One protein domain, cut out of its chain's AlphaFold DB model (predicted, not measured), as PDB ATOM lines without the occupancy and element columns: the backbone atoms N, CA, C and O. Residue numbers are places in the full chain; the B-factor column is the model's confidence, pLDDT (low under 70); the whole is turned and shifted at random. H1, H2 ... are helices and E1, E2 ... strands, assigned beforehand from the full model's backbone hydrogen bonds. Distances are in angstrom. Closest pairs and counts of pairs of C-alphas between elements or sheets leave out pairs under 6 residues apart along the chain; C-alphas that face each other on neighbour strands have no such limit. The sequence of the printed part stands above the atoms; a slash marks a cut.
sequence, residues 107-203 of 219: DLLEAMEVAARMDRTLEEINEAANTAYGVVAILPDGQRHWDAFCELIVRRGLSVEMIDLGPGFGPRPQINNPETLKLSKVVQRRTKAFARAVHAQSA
ATOM      1  N   ASP A 107      33.187  48.102 -31.176       92.81
ATOM      2  CA  ASP A 107      31.891  47.430 -31.034       92.81
ATOM      3  C   ASP A 107      30.720  48.389 -31.320       92.81
ATOM      4  O   ASP A 107      29.732  48.021 -31.960       92.81
ATOM      5  N   LEU A 108      30.824  49.650 -30.877       93.19
ATOM      6  CA  LEU A 108      29.827  50.681 -31.161       93.19
ATOM      7  C   LEU A 108      29.753  51.003 -32.659       93.19
ATOM      8  O   LEU A 108      28.654  51.148 -33.195       93.19
ATOM      9  N   LEU A 109      30.899  51.136 -33.333       92.75
ATOM     10  CA  LEU A 109      30.946  51.418 -34.769       92.75
ATOM     11  C   LEU A 109      30.350  50.267 -35.583       92.75
ATOM     12  O   LEU A 109      29.563  50.522 -36.495       92.75
ATOM     13  N   GLU A 110      30.650  49.020 -35.218       94.12
ATOM     14  CA  GLU A 110      30.042  47.839 -35.835       94.12
ATOM     15  C   GLU A 110      28.519  47.825 -35.628       94.12
ATOM     16  O   GLU A 110      27.754  47.660 -36.581       94.12
ATOM     17  N   ALA A 111      28.052  48.104 -34.408       94.12
ATOM     18  CA  ALA A 111      26.624  48.211 -34.119       94.12
ATOM     19  C   ALA A 111      25.943  49.323 -34.940       94.12
ATOM     20  O   ALA A 111      24.851  49.122 -35.482       94.12
ATOM     21  N   MET A 112      26.580  50.491 -35.067       93.44
ATOM     22  CA  MET A 112      26.083  51.592 -35.897       93.44
ATOM     23  C   MET A 112      26.033  51.219 -37.381       93.44
ATOM     24  O   MET A 112      25.071  51.573 -38.064       93.44
ATOM     25  N   GLU A 113      27.022  50.480 -37.883       93.50
ATOM     26  CA  GLU A 113      27.029  49.983 -39.257       93.50
ATOM     27  C   GLU A 113      25.867  49.013 -39.509       93.50
ATOM     28  O   GLU A 113      25.139  49.156 -40.497       93.50
ATOM     29  N   VAL A 114      25.639  48.060 -38.598       93.50
ATOM     30  CA  VAL A 114      24.492  47.141 -38.664       93.50
ATOM     31  C   VAL A 114      23.172  47.920 -38.653       93.50
ATOM     32  O   VAL A 114      22.286  47.643 -39.464       93.50
ATOM     33  N   ALA A 115      23.042  48.934 -37.795       92.00
ATOM     34  CA  ALA A 115      21.845  49.773 -37.736       92.00
ATOM     35  C   ALA A 115      21.608  50.571 -39.033       92.00
ATOM     36  O   ALA A 115      20.461  50.693 -39.479       92.00
ATOM     37  N   ALA A 116      22.677  51.082 -39.654       91.31
ATOM     38  CA  ALA A 116      22.623  51.887 -40.874       91.31
ATOM     39  C   ALA A 116      22.282  51.075 -42.138       91.31
ATOM     40  O   ALA A 116      21.704  51.613 -43.086       91.31
ATOM     41  N   ARG A 117      22.620  49.781 -42.168       91.50
ATOM     42  CA  ARG A 117      22.372  48.884 -43.306       91.50
ATOM     43  C   ARG A 117      20.894  48.475 -43.413       91.50
ATOM     44  O   ARG A 117      20.344  47.837 -42.518       91.50
ATOM     45  N   MET A 118      20.247  48.814 -44.534       88.94
ATOM     46  CA  MET A 118      18.795  48.637 -44.744       88.94
ATOM     47  C   MET A 118      18.339  47.183 -44.937       88.94
ATOM     48  O   MET A 118      17.159  46.888 -44.740       88.94
ATOM     49  N   ASP A 119      19.252  46.286 -45.293       91.56
ATOM     50  CA  ASP A 119      19.036  44.854 -45.527       91.56
ATOM     51  C   ASP A 119      19.067  44.006 -44.246       91.56
ATOM     52  O   ASP A 119      18.681  42.838 -44.273       91.56
ATOM     53  N   ARG A 120      19.475  44.587 -43.111       92.81
ATOM     54  CA  ARG A 120      19.552  43.878 -41.826       92.81
ATOM     55  C   ARG A 120      18.183  43.547 -41.253       92.81
ATOM     56  O   ARG A 120      17.264  44.365 -41.290       92.81
ATOM     57  N   THR A 121      18.070  42.360 -40.680       93.44
ATOM     58  CA  THR A 121      16.878  41.865 -39.992       93.44
ATOM     59  C   THR A 121      16.651  42.587 -38.661       93.44
ATOM     60  O   THR A 121      17.563  43.163 -38.073       93.44
ATOM     61  N   LEU A 122      15.416  42.548 -38.145       92.12
ATOM     62  CA  LEU A 122      15.087  43.161 -36.851       92.12
ATOM     63  C   LEU A 122      15.868  42.525 -35.688       92.12
ATOM     64  O   LEU A 122      16.140  43.200 -34.700       92.12
ATOM     65  N   GLU A 123      16.213  41.242 -35.797       93.19
ATOM     66  CA  GLU A 123      16.996  40.511 -34.799       93.19
ATOM     67  C   GLU A 123      18.441  41.019 -34.743       93.19
ATOM     68  O   GLU A 123      18.886  41.433 -33.676       93.19
ATOM     69  N   GLU A 124      19.112  41.137 -35.895       94.19
ATOM     70  CA  GLU A 124      20.463  41.718 -35.986       94.19
ATOM     71  C   GLU A 124      20.501  43.158 -35.449       94.19
ATOM     72  O   GLU A 124      21.423  43.546 -34.736       94.19
ATOM     73  N   ILE A 125      19.475  43.964 -35.744       95.06
ATOM     74  CA  ILE A 125      19.403  45.346 -35.244       95.06
ATOM     75  C   ILE A 125      19.163  45.372 -33.723       95.06
ATOM     76  O   ILE A 125      19.667  46.259 -33.034       95.06
ATOM     77  N   ASN A 126      18.405  44.415 -33.177       94.56
ATOM     78  CA  ASN A 126      18.220  44.283 -31.730       94.56
ATOM     79  C   ASN A 126      19.522  43.887 -31.029       94.56
ATOM     80  O   ASN A 126      19.825  44.424 -29.964       94.56
ATOM     81  N   GLU A 127      20.294  42.973 -31.608       94.88
ATOM     82  CA  GLU A 127      21.611  42.608 -31.090       94.88
ATOM     83  C   GLU A 127      22.551  43.819 -31.101       94.88
ATOM     84  O   GLU A 127      23.090  44.182 -30.055       94.88
ATOM     85  N   ALA A 128      22.619  44.542 -32.223       95.25
ATOM     86  CA  ALA A 128      23.383  45.780 -32.336       95.25
ATOM     87  C   ALA A 128      22.963  46.834 -31.298       95.25
ATOM     88  O   ALA A 128      23.816  47.466 -30.679       95.25
ATOM     89  N   ALA A 129      21.661  47.003 -31.046       95.69
ATOM     90  CA  ALA A 129      21.169  47.932 -30.029       95.69
ATOM     91  C   ALA A 129      21.610  47.537 -28.612       95.69
ATOM     92  O   ALA A 129      21.979  48.406 -27.822       95.69
ATOM     93  N   ASN A 130      21.597  46.240 -28.288       94.12
ATOM     94  CA  ASN A 130      22.080  45.740 -27.000       94.12
ATOM     95  C   ASN A 130      23.589  45.951 -26.842       94.12
ATOM     96  O   ASN A 130      24.020  46.395 -25.777       94.12
ATOM     97  N   THR A 131      24.369  45.687 -27.893       94.88
ATOM     98  CA  THR A 131      25.811  45.958 -27.914       94.88
ATOM     99  C   THR A 131      26.076  47.445 -27.712       94.88
ATOM    100  O   THR A 131      26.749  47.808 -26.749       94.88
ATOM    101  N   ALA A 132      25.466  48.313 -28.527       94.75
ATOM    102  CA  ALA A 132      25.617  49.763 -28.433       94.75
ATOM    103  C   ALA A 132      25.276  50.281 -27.029       94.75
ATOM    104  O   ALA A 132      26.085  50.976 -26.423       94.75
ATOM    105  N   TYR A 133      24.126  49.893 -26.466       94.56
ATOM    106  CA  TYR A 133      23.717  50.315 -25.123       94.56
ATOM    107  C   TYR A 133      24.638  49.784 -24.012       94.56
ATOM    108  O   TYR A 133      24.846  50.454 -23.001       94.56
ATOM    109  N   GLY A 134      25.212  48.592 -24.189       91.62
ATOM    110  CA  GLY A 134      26.178  48.027 -23.251       91.62
ATOM    111  C   GLY A 134      27.503  48.790 -23.238       91.62
ATOM    112  O   GLY A 134      28.034  49.088 -22.167       91.62
ATOM    113  N   VAL A 135      28.027  49.138 -24.417       92.44
ATOM    114  CA  VAL A 135      29.365  49.738 -24.542       92.44
ATOM    115  C   VAL A 135      29.384  51.240 -24.272       92.44
ATOM    116  O   VAL A 135      30.375  51.747 -23.745       92.44
ATOM    117  N   VAL A 136      28.284  51.961 -24.522       92.12
ATOM    118  CA  VAL A 136      28.209  53.408 -24.236       92.12
ATOM    119  C   VAL A 136      28.421  53.741 -22.760       92.12
ATOM    120  O   VAL A 136      28.945  54.806 -22.460       92.12
ATOM    121  N   ALA A 137      28.104  52.837 -21.830       87.50
ATOM    122  CA  ALA A 137      28.341  53.063 -20.401       87.50
ATOM    123  C   ALA A 137      29.835  53.204 -20.037       87.50
ATOM    124  O   ALA A 137      30.167  53.741 -18.981       87.50
ATOM    125  N   ILE A 138      30.733  52.713 -20.898       86.38
ATOM    126  CA  ILE A 138      32.189  52.689 -20.685       86.38
ATOM    127  C   ILE A 138      32.868  53.889 -21.372       86.38
ATOM    128  O   ILE A 138      33.979  54.288 -21.000       86.38
ATOM    129  N   LEU A 139      32.207  54.474 -22.372       82.94
ATOM    130  CA  LEU A 139      32.754  55.540 -23.202       82.94
ATOM    131  C   LEU A 139      32.562  56.929 -22.569       82.94
ATOM    132  O   LEU A 139      31.528  57.194 -21.945       82.94
ATOM    133  N   PRO A 140      33.525  57.852 -22.755       80.25
ATOM    134  CA  PRO A 140      33.265  59.268 -22.519       80.25
ATOM    135  C   PRO A 140      32.122  59.726 -23.437       80.25
ATOM    136  O   PRO A 140      32.035  59.288 -24.579       80.25
ATOM    137  N   ASP A 141      31.215  60.560 -22.926       85.81
ATOM    138  CA  ASP A 141      30.026  61.027 -23.658       85.81
ATOM    139  C   ASP A 141      29.114  59.915 -24.219       85.81
ATOM    140  O   ASP A 141      28.362  60.133 -25.170       85.81
ATOM    141  N   GLY A 142      29.102  58.735 -23.589       86.38
ATOM    142  CA  GLY A 142      28.310  57.575 -24.009       86.38
ATOM    143  C   GLY A 142      26.847  57.860 -24.367       86.38
ATOM    144  O   GLY A 142      26.329  57.324 -25.345       86.38
ATOM    145  N   GLN A 143      26.187  58.765 -23.639       91.12
ATOM    146  CA  GLN A 143      24.805  59.154 -23.936       91.12
ATOM    147  C   GLN A 143      24.650  59.753 -25.341       91.12
ATOM    148  O   GLN A 143      23.702  59.417 -26.041       91.12
ATOM    149  N   ARG A 144      25.595  60.589 -25.794       91.38
ATOM    150  CA  ARG A 144      25.543  61.184 -27.140       91.38
ATOM    151  C   ARG A 144      25.655  60.118 -28.224       91.38
ATOM    152  O   ARG A 144      24.958  60.183 -29.232       91.38
ATOM    153  N   HIS A 145      26.513  59.125 -28.003       91.88
ATOM    154  CA  HIS A 145      26.660  57.986 -28.904       91.88
ATOM    155  C   HIS A 145      25.388  57.136 -28.961       91.88
ATOM    156  O   HIS A 145      24.961  56.728 -30.043       91.88
ATOM    157  N   TRP A 146      24.745  56.925 -27.811       95.12
ATOM    158  CA  TRP A 146      23.460  56.239 -27.741       95.12
ATOM    159  C   TRP A 146      22.346  56.998 -28.470       95.12
ATOM    160  O   TRP A 146      21.590  56.402 -29.239       95.12
ATOM    161  N   ASP A 147      22.267  58.316 -28.282       94.31
ATOM    162  CA  ASP A 147      21.274  59.160 -28.947       94.31
ATOM    163  C   ASP A 147      21.453  59.126 -30.476       94.31
ATOM    164  O   ASP A 147      20.475  58.976 -31.212       94.31
ATOM    165  N   ALA A 148      22.701  59.163 -30.960       93.25
ATOM    166  CA  ALA A 148      23.020  59.036 -32.382       93.25
ATOM    167  C   ALA A 148      22.609  57.666 -32.954       93.25
ATOM    168  O   ALA A 148      22.059  57.590 -34.057       93.25
ATOM    169  N   PHE A 149      22.822  56.582 -32.200       94.94
ATOM    170  CA  PHE A 149      22.331  55.256 -32.578       94.94
ATOM    171  C   PHE A 149      20.798  55.249 -32.677       94.94
ATOM    172  O   PHE A 149      20.243  54.800 -33.682       94.94
ATOM    173  N   CYS A 150      20.094  55.799 -31.683       95.19
ATOM    174  CA  CYS A 150      18.633  55.889 -31.707       95.19
ATOM    175  C   CYS A 150      18.127  56.686 -32.916       95.19
ATOM    176  O   CYS A 150      17.140  56.294 -33.541       95.19
ATOM    177  N   GLU A 151      18.806  57.774 -33.277       94.38
ATOM    178  CA  GLU A 151      18.445  58.587 -34.436       94.38
ATOM    179  C   GLU A 151      18.538  57.793 -35.750       94.38
ATOM    180  O   GLU A 151      17.634  57.883 -36.586       94.38
ATOM    181  N   LEU A 152      19.573  56.960 -35.922       93.75
ATOM    182  CA  LEU A 152      19.694  56.063 -37.081       93.75
ATOM    183  C   LEU A 152      18.504  55.101 -37.182       93.75
ATOM    184  O   LEU A 152      17.926  54.935 -38.259       93.75
ATOM    185  N   ILE A 153      18.093  54.518 -36.055       95.06
ATOM    186  CA  ILE A 153      16.939  53.613 -35.998       95.06
ATOM    187  C   ILE A 153      15.641  54.343 -36.371       95.06
ATOM    188  O   ILE A 153      14.844  53.831 -37.162       95.06
ATOM    189  N   VAL A 154      15.439  55.559 -35.856       93.12
ATOM    190  CA  VAL A 154      14.255  56.376 -36.166       93.12
ATOM    191  C   VAL A 154      14.208  56.755 -37.645       93.12
ATOM    192  O   VAL A 154      13.146  56.666 -38.263       93.12
ATOM    193  N   ARG A 155      15.348  57.106 -38.255       91.69
ATOM    194  CA  ARG A 155      15.439  57.395 -39.701       91.69
ATOM    195  C   ARG A 155      15.046  56.196 -40.569       91.69
ATOM    196  O   ARG A 155      14.573  56.386 -41.686       91.69
ATOM    197  N   ARG A 156      15.176  54.976 -40.045       90.25
ATOM    198  CA  ARG A 156      14.728  53.732 -40.688       90.25
ATOM    199  C   ARG A 156      13.229  53.443 -40.495       90.25
ATOM    200  O   ARG A 156      12.727  52.437 -40.988       90.25
ATOM    201  N   GLY A 157      12.502  54.304 -39.782       90.94
ATOM    202  CA  GLY A 157      11.082  54.110 -39.466       90.94
ATOM    203  C   GLY A 157      10.833  53.077 -38.362       90.94
ATOM    204  O   GLY A 157       9.715  52.580 -38.217       90.94
ATOM    205  N   LEU A 158      11.869  52.739 -37.595       94.31
ATOM    206  CA  LEU A 158      11.795  51.849 -36.442       94.31
ATOM    207  C   LEU A 158      11.729  52.671 -35.145       94.31
ATOM    208  O   LEU A 158      11.904  53.888 -35.136       94.31
ATOM    209  N   SER A 159      11.457  51.999 -34.032       93.06
ATOM    210  CA  SER A 159      11.347  52.618 -32.709       93.06
ATOM    211  C   SER A 159      12.185  51.868 -31.684       93.06
ATOM    212  O   SER A 159      12.255  50.642 -31.730       93.06
ATOM    213  N   VAL A 160      12.804  52.605 -30.761       93.75
ATOM    214  CA  VAL A 160      13.557  52.049 -29.630       93.75
ATOM    215  C   VAL A 160      12.690  52.134 -28.378       93.75
ATOM    216  O   VAL A 160      12.180  53.203 -28.047       93.75
ATOM    217  N   GLU A 161      12.512  51.018 -27.680       92.31
ATOM    218  CA  GLU A 161      11.812  50.948 -26.398       92.31
ATOM    219  C   GLU A 161      12.727  50.317 -25.347       92.31
ATOM    220  O   GLU A 161      13.307  49.263 -25.584       92.31
ATOM    221  N   MET A 162      12.859  50.946 -24.177       90.25
ATOM    222  CA  MET A 162      13.600  50.359 -23.059       90.25
ATOM    223  C   MET A 162      12.684  49.418 -22.282       90.25
ATOM    224  O   MET A 162      11.648  49.835 -21.763       90.25
ATOM    225  N   ILE A 163      13.080  48.154 -22.194       87.38
ATOM    226  CA  ILE A 163      12.309  47.103 -21.540       87.38
ATOM    227  C   ILE A 163      12.998  46.697 -20.256       87.38
ATOM    228  O   ILE A 163      14.177  46.349 -20.238       87.38
ATOM    229  N   ASP A 164      12.224  46.723 -19.183       83.38
ATOM    230  CA  ASP A 164      12.623  46.178 -17.899       83.38
ATOM    231  C   ASP A 164      12.329  44.671 -17.888       83.38
ATOM    232  O   ASP A 164      11.177  44.248 -18.040       83.38
ATOM    233  N   LEU A 165      13.382  43.862 -17.758       77.81
ATOM    234  CA  LEU A 165      13.289  42.401 -17.709       77.81
ATOM    235  C   LEU A 165      13.010  41.879 -16.290       77.81
ATOM    236  O   LEU A 165      12.878  40.671 -16.094       77.81
ATOM    237  N   GLY A 166      12.864  42.776 -15.312       74.44
ATOM    238  CA  GLY A 166      12.534  42.450 -13.935       74.44
ATOM    239  C   GLY A 166      13.716  42.600 -12.974       74.44
ATOM    240  O   GLY A 166      14.820  42.991 -13.354       74.44
ATOM    241  N   PRO A 167      13.492  42.293 -11.684       71.12
ATOM    242  CA  PRO A 167      14.467  42.558 -10.633       71.12
ATOM    243  C   PRO A 167      15.782  41.807 -10.879       71.12
ATOM    244  O   PRO A 167      15.800  40.584 -10.992       71.12
ATOM    245  N   GLY A 168      16.883  42.561 -10.939       72.06
ATOM    246  CA  GLY A 168      18.238  42.047 -11.176       72.06
ATOM    247  C   GLY A 168      18.732  42.185 -12.619       72.06
ATOM    248  O   GLY A 168      19.934  42.084 -12.849       72.06
ATOM    249  N   PHE A 169      17.849  42.488 -13.573       72.88
ATOM    250  CA  PHE A 169      18.225  42.780 -14.951       72.88
ATOM    251  C   PHE A 169      17.996  44.267 -15.229       72.88
ATOM    252  O   PHE A 169      16.889  44.773 -15.080       72.88
ATOM    253  N   GLY A 170      19.059  44.986 -15.603       77.12
ATOM    254  CA  GLY A 170      18.938  46.382 -16.026       77.12
ATOM    255  C   GLY A 170      18.054  46.526 -17.274       77.12
ATOM    256  O   GLY A 170      17.865  45.547 -18.007       77.12
ATOM    257  N   PRO A 171      17.523  47.733 -17.541       85.69
ATOM    258  CA  PRO A 171      16.703  47.974 -18.719       85.69
ATOM    259  C   PRO A 171      17.506  47.674 -19.989       85.69
ATOM    260  O   PRO A 171      18.663  48.082 -20.104       85.69
ATOM    261  N   ARG A 172      16.889  46.968 -20.941       88.88
ATOM    262  CA  ARG A 172      17.494  46.637 -22.236       88.88
ATOM    263  C   ARG A 172      16.747  47.300 -23.385       88.88
ATOM    264  O   ARG A 172      15.518  47.365 -23.341       88.88
ATOM    265  N   PRO A 173      17.455  47.775 -24.416       93.31
ATOM    266  CA  PRO A 173      16.801  48.300 -25.598       93.31
ATOM    267  C   PRO A 173      16.143  47.170 -26.396       93.31
ATOM    268  O   PRO A 173      16.728  46.110 -26.613       93.31
ATOM    269  N   GLN A 174      14.928  47.428 -26.866       92.88
ATOM    270  CA  GLN A 174      14.245  46.626 -27.868       92.88
ATOM    271  C   GLN A 174      13.854  47.508 -29.050       92.88
ATOM    272  O   GLN A 174      13.185  48.533 -28.906       92.88
ATOM    273  N   ILE A 175      14.248  47.066 -30.237       94.19
ATOM    274  CA  ILE A 175      13.926  47.690 -31.509       94.19
ATOM    275  C   ILE A 175      12.646  47.078 -32.050       94.19
ATOM    276  O   ILE A 175      12.514  45.859 -32.176       94.19
ATOM    277  N   ASN A 176      11.702  47.951 -32.377       92.06
ATOM    278  CA  ASN A 176      10.372  47.591 -32.818       92.06
ATOM    279  C   ASN A 176      10.044  48.238 -34.160       92.06
ATOM    280  O   ASN A 176      10.225  49.446 -34.345       92.06
ATOM    281  N   ASN A 177       9.483  47.443 -35.067       92.69
ATOM    282  CA  ASN A 177       8.788  47.961 -36.237       92.69
ATOM    283  C   ASN A 177       7.354  48.397 -35.837       92.69
ATOM    284  O   ASN A 177       6.910  48.134 -34.713       92.69
ATOM    285  N   PRO A 178       6.592  49.066 -36.720       89.75
ATOM    286  CA  PRO A 178       5.248  49.541 -36.385       89.75
ATOM    287  C   PRO A 178       4.267  48.441 -35.942       89.75
ATOM    288  O   PRO A 178       3.345  48.715 -35.170       89.75
ATOM    289  N   GLU A 179       4.440  47.207 -36.417       85.94
ATOM    290  CA  GLU A 179       3.591  46.064 -36.066       85.94
ATOM    291  C   GLU A 179       3.979  45.472 -34.706       85.94
ATOM    292  O   GLU A 179       3.123  45.325 -33.829       85.94
ATOM    293  N   THR A 180       5.270  45.219 -34.480       86.69
ATOM    294  CA  THR A 180       5.787  44.698 -33.210       86.69
ATOM    295  C   THR A 180       5.600  45.706 -32.083       86.69
ATOM    296  O   THR A 180       5.267  45.306 -30.972       86.69
ATOM    297  N   LEU A 181       5.665  47.013 -32.361       87.00
ATOM    298  CA  LEU A 181       5.370  48.056 -31.376       87.00
ATOM    299  C   LEU A 181       3.912  48.000 -30.895       87.00
ATOM    300  O   LEU A 181       3.630  48.175 -29.706       87.00
ATOM    301  N   LYS A 182       2.958  47.757 -31.804       87.44
ATOM    302  CA  LYS A 182       1.542  47.594 -31.430       87.44
ATOM    303  C   LYS A 182       1.365  46.368 -30.540       87.44
ATOM    304  O   LYS A 182       0.680  46.458 -29.521       87.44
ATOM    305  N   LEU A 183       2.007  45.256 -30.898       84.25
ATOM    306  CA  LEU A 183       1.974  44.023 -30.112       84.25
ATOM    307  C   LEU A 183       2.624  44.211 -28.732       84.25
ATOM    308  O   LEU A 183       1.992  43.872 -27.732       84.25
ATOM    309  N   SER A 184       3.806  44.834 -28.657       82.69
ATOM    310  CA  SER A 184       4.502  45.172 -27.403       82.69
ATOM    311  C   SER A 184       3.587  45.956 -26.462       82.69
ATOM    312  O   SER A 184       3.359  45.553 -25.321       82.69
ATOM    313  N   LYS A 185       2.929  47.012 -26.961       84.50
ATOM    314  CA  LYS A 185       1.989  47.819 -26.162       84.50
ATOM    315  C   LYS A 185       0.810  47.005 -25.629       84.50
ATOM    316  O   LYS A 185       0.360  47.241 -24.505       84.50
ATOM    317  N   VAL A 186       0.283  46.061 -26.411       85.25
ATOM    318  CA  VAL A 186      -0.800  45.170 -25.962       85.25
ATOM    319  C   VAL A 186      -0.300  44.223 -24.872       85.25
ATOM    320  O   VAL A 186      -0.964  44.084 -23.841       85.25
ATOM    321  N   VAL A 187       0.872  43.616 -25.066       82.00
ATOM    322  CA  VAL A 187       1.500  42.724 -24.086       82.00
ATOM    323  C   VAL A 187       1.777  43.475 -22.789       82.00
ATOM    324  O   VAL A 187       1.286  43.060 -21.746       82.00
ATOM    325  N   GLN A 188       2.427  44.638 -22.835       81.81
ATOM    326  CA  GLN A 188       2.701  45.450 -21.647       81.81
ATOM    327  C   GLN A 188       1.435  45.823 -20.871       81.81
ATOM    328  O   GLN A 188       1.430  45.789 -19.638       81.81
ATOM    329  N   ARG A 189       0.345  46.177 -21.565       84.06
ATOM    330  CA  ARG A 189      -0.943  46.461 -20.911       84.06
ATOM    331  C   ARG A 189      -1.473  45.231 -20.180       84.06
ATOM    332  O   ARG A 189      -1.916  45.361 -19.039       84.06
ATOM    333  N   ARG A 190      -1.392  44.049 -20.800       82.75
ATOM    334  CA  ARG A 190      -1.795  42.781 -20.173       82.75
ATOM    335  C   ARG A 190      -0.910  42.436 -18.978       82.75
ATOM    336  O   ARG A 190      -1.445  42.147 -17.913       82.75
ATOM    337  N   THR A 191       0.410  42.553 -19.106       82.31
ATOM    338  CA  THR A 191       1.359  42.267 -18.022       82.31
ATOM    339  C   THR A 191       1.154  43.207 -16.836       82.31
ATOM    340  O   THR A 191       1.085  42.753 -15.697       82.31
ATOM    341  N   LYS A 192       0.949  44.511 -17.077       82.69
ATOM    342  CA  LYS A 192       0.630  45.484 -16.016       82.69
ATOM    343  C   LYS A 192      -0.708  45.182 -15.336       82.69
ATOM    344  O   LYS A 192      -0.808  45.310 -14.119       82.69
ATOM    345  N   ALA A 193      -1.730  44.780 -16.094       80.44
ATOM    346  CA  ALA A 193      -3.019  44.383 -15.529       80.44
ATOM    347  C   ALA A 193      -2.890  43.125 -14.654       80.44
ATOM    348  O   ALA A 193      -3.422  43.091 -13.545       80.44
ATOM    349  N   PHE A 194      -2.123  42.134 -15.113       81.50
ATOM    350  CA  PHE A 194      -1.843  40.916 -14.360       81.50
ATOM    351  C   PHE A 194      -1.055  41.200 -13.074       81.50
ATOM    352  O   PHE A 194      -1.476  40.787 -11.998       81.50
ATOM    353  N   ALA A 195       0.026  41.983 -13.150       82.31
ATOM    354  CA  ALA A 195       0.818  42.364 -11.980       82.31
ATOM    355  C   ALA A 195      -0.030  43.089 -10.920       82.31
ATOM    356  O   ALA A 195       0.075  42.794  -9.731       82.31
ATOM    357  N   ARG A 196      -0.934  43.987 -11.339       84.31
ATOM    358  CA  ARG A 196      -1.891  44.642 -10.429       84.31
ATOM    359  C   ARG A 196      -2.837  43.644  -9.764       84.31
ATOM    360  O   ARG A 196      -3.085  43.772  -8.570       84.31
ATOM    361  N   ALA A 197      -3.341  42.659 -10.507       80.94
ATOM    362  CA  ALA A 197      -4.205  41.619  -9.953       80.94
ATOM    363  C   ALA A 197      -3.465  40.753  -8.918       80.94
ATOM    364  O   ALA A 197      -3.988  40.523  -7.829       80.94
ATOM    365  N   VAL A 198      -2.221  40.356  -9.205       83.75
ATOM    366  CA  VAL A 198      -1.370  39.592  -8.274       83.75
ATOM    367  C   VAL A 198      -1.038  40.407  -7.020       83.75
ATOM    368  O   VAL A 198      -1.126  39.890  -5.904       83.75
ATOM    369  N   HIS A 199      -0.715  41.695  -7.161       83.12
ATOM    370  CA  HIS A 199      -0.496  42.581  -6.012       83.12
ATOM    371  C   HIS A 199      -1.763  42.773  -5.171       83.12
ATOM    372  O   HIS A 199      -1.695  42.731  -3.945       83.12
ATOM    373  N   ALA A 200      -2.930  42.927  -5.800       80.50
ATOM    374  CA  ALA A 200      -4.199  43.024  -5.083       80.50
ATOM    375  C   ALA A 200      -4.529  41.725  -4.330       80.50
ATOM    376  O   ALA A 200      -4.964  41.771  -3.178       80.50
ATOM    377  N   GLN A 201      -4.275  40.565  -4.942       81.88
ATOM    378  CA  GLN A 201      -4.521  39.264  -4.324       81.88
ATOM    379  C   GLN A 201      -3.561  38.986  -3.160       81.88
ATOM    380  O   GLN A 201      -3.998  38.574  -2.089       81.88
ATOM    381  N   SER A 202      -2.267  39.261  -3.331       79.50
ATOM    382  CA  SER A 202      -1.274  39.131  -2.255       79.50
ATOM    383  C   SER A 202      -1.546  40.095  -1.094       79.50
ATOM    384  O   SER A 202      -1.455  39.690   0.065       79.50
ATOM    385  N   ALA A 203      -1.977  41.330  -1.372       79.69
ATOM    386  CA  ALA A 203      -2.417  42.271  -0.342       79.69
ATOM    387  C   ALA A 203      -3.678  41.785   0.399       79.69
ATOM    388  O   ALA A 203      -3.758  41.912   1.621       79.69
TER     389      ALA A 203
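Overview. This is residues 107 to 203 of the 219 residues of an uncharacterized protein of Candidatus Dactylopiibacterium carminicum (UniProt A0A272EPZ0). Three helices, H1, H2 and H3, make an up-and-down bundle, each running against the one before; the two-stranded hairpin E1 E2 packs on it, E2 beside H2. The long helix H4 then leaves as an arm, of which residues 189 to 203 stick out free. The printed part has 97 residues, with named elements in the order H1 H2 H3 E1 E2 H4; the sheet, E1 - E2, is antiparallel and the class is mostly helix. The whole is loose, with a radius of gyration of the C-alphas of 15.7 A, and elongated, spanning 48 by 31 by 18 A.

Along the chain. H1, residues 107 to 116, begins at C-alpha 107 (31.891, 47.430, -31.034) and is 14.2 A long. H2, residues 122 to 136, measures 20.9 A and H3, residues 142 to 155, 20.3 A. E1 is residues 159 to 163, 12.5 A, and E2 residues 172 to 176, 12.8 A. H4, residues 178 to 203, runs 37.6 A to C-alpha 203 (-2.417, 42.271, -0.342).

Arrangement. H1 and H2, a helical hairpin, touch, closest at the C-alphas of Ala 111 and Ala 128, 4.4 A, opposite ways at a tilt of 36 degrees, only just steep. H3 touches H1 with residues 149 to 153 alone, closest at the C-alphas of Met 112 and Phe 149, 6.2 A. The closest C-alphas of H2 and E2, Asn 126 and Ile 175, are 5.5 A apart. In the hairpin E1 E2, N 161 and O 174 are within hydrogen-bond range at 2.9 A. H4 touches no helix. Every O i to N i+4 pair is within hydrogen-bond range in H1, H2 and H3; in H4, 21 of 22.

Size, cuts and confidence. The C-alphas farthest apart, Asp 119 and Ala 203, are 50.1 A apart. The printed part has no cut and no long link. No printed residue is under 70 in pLDDT.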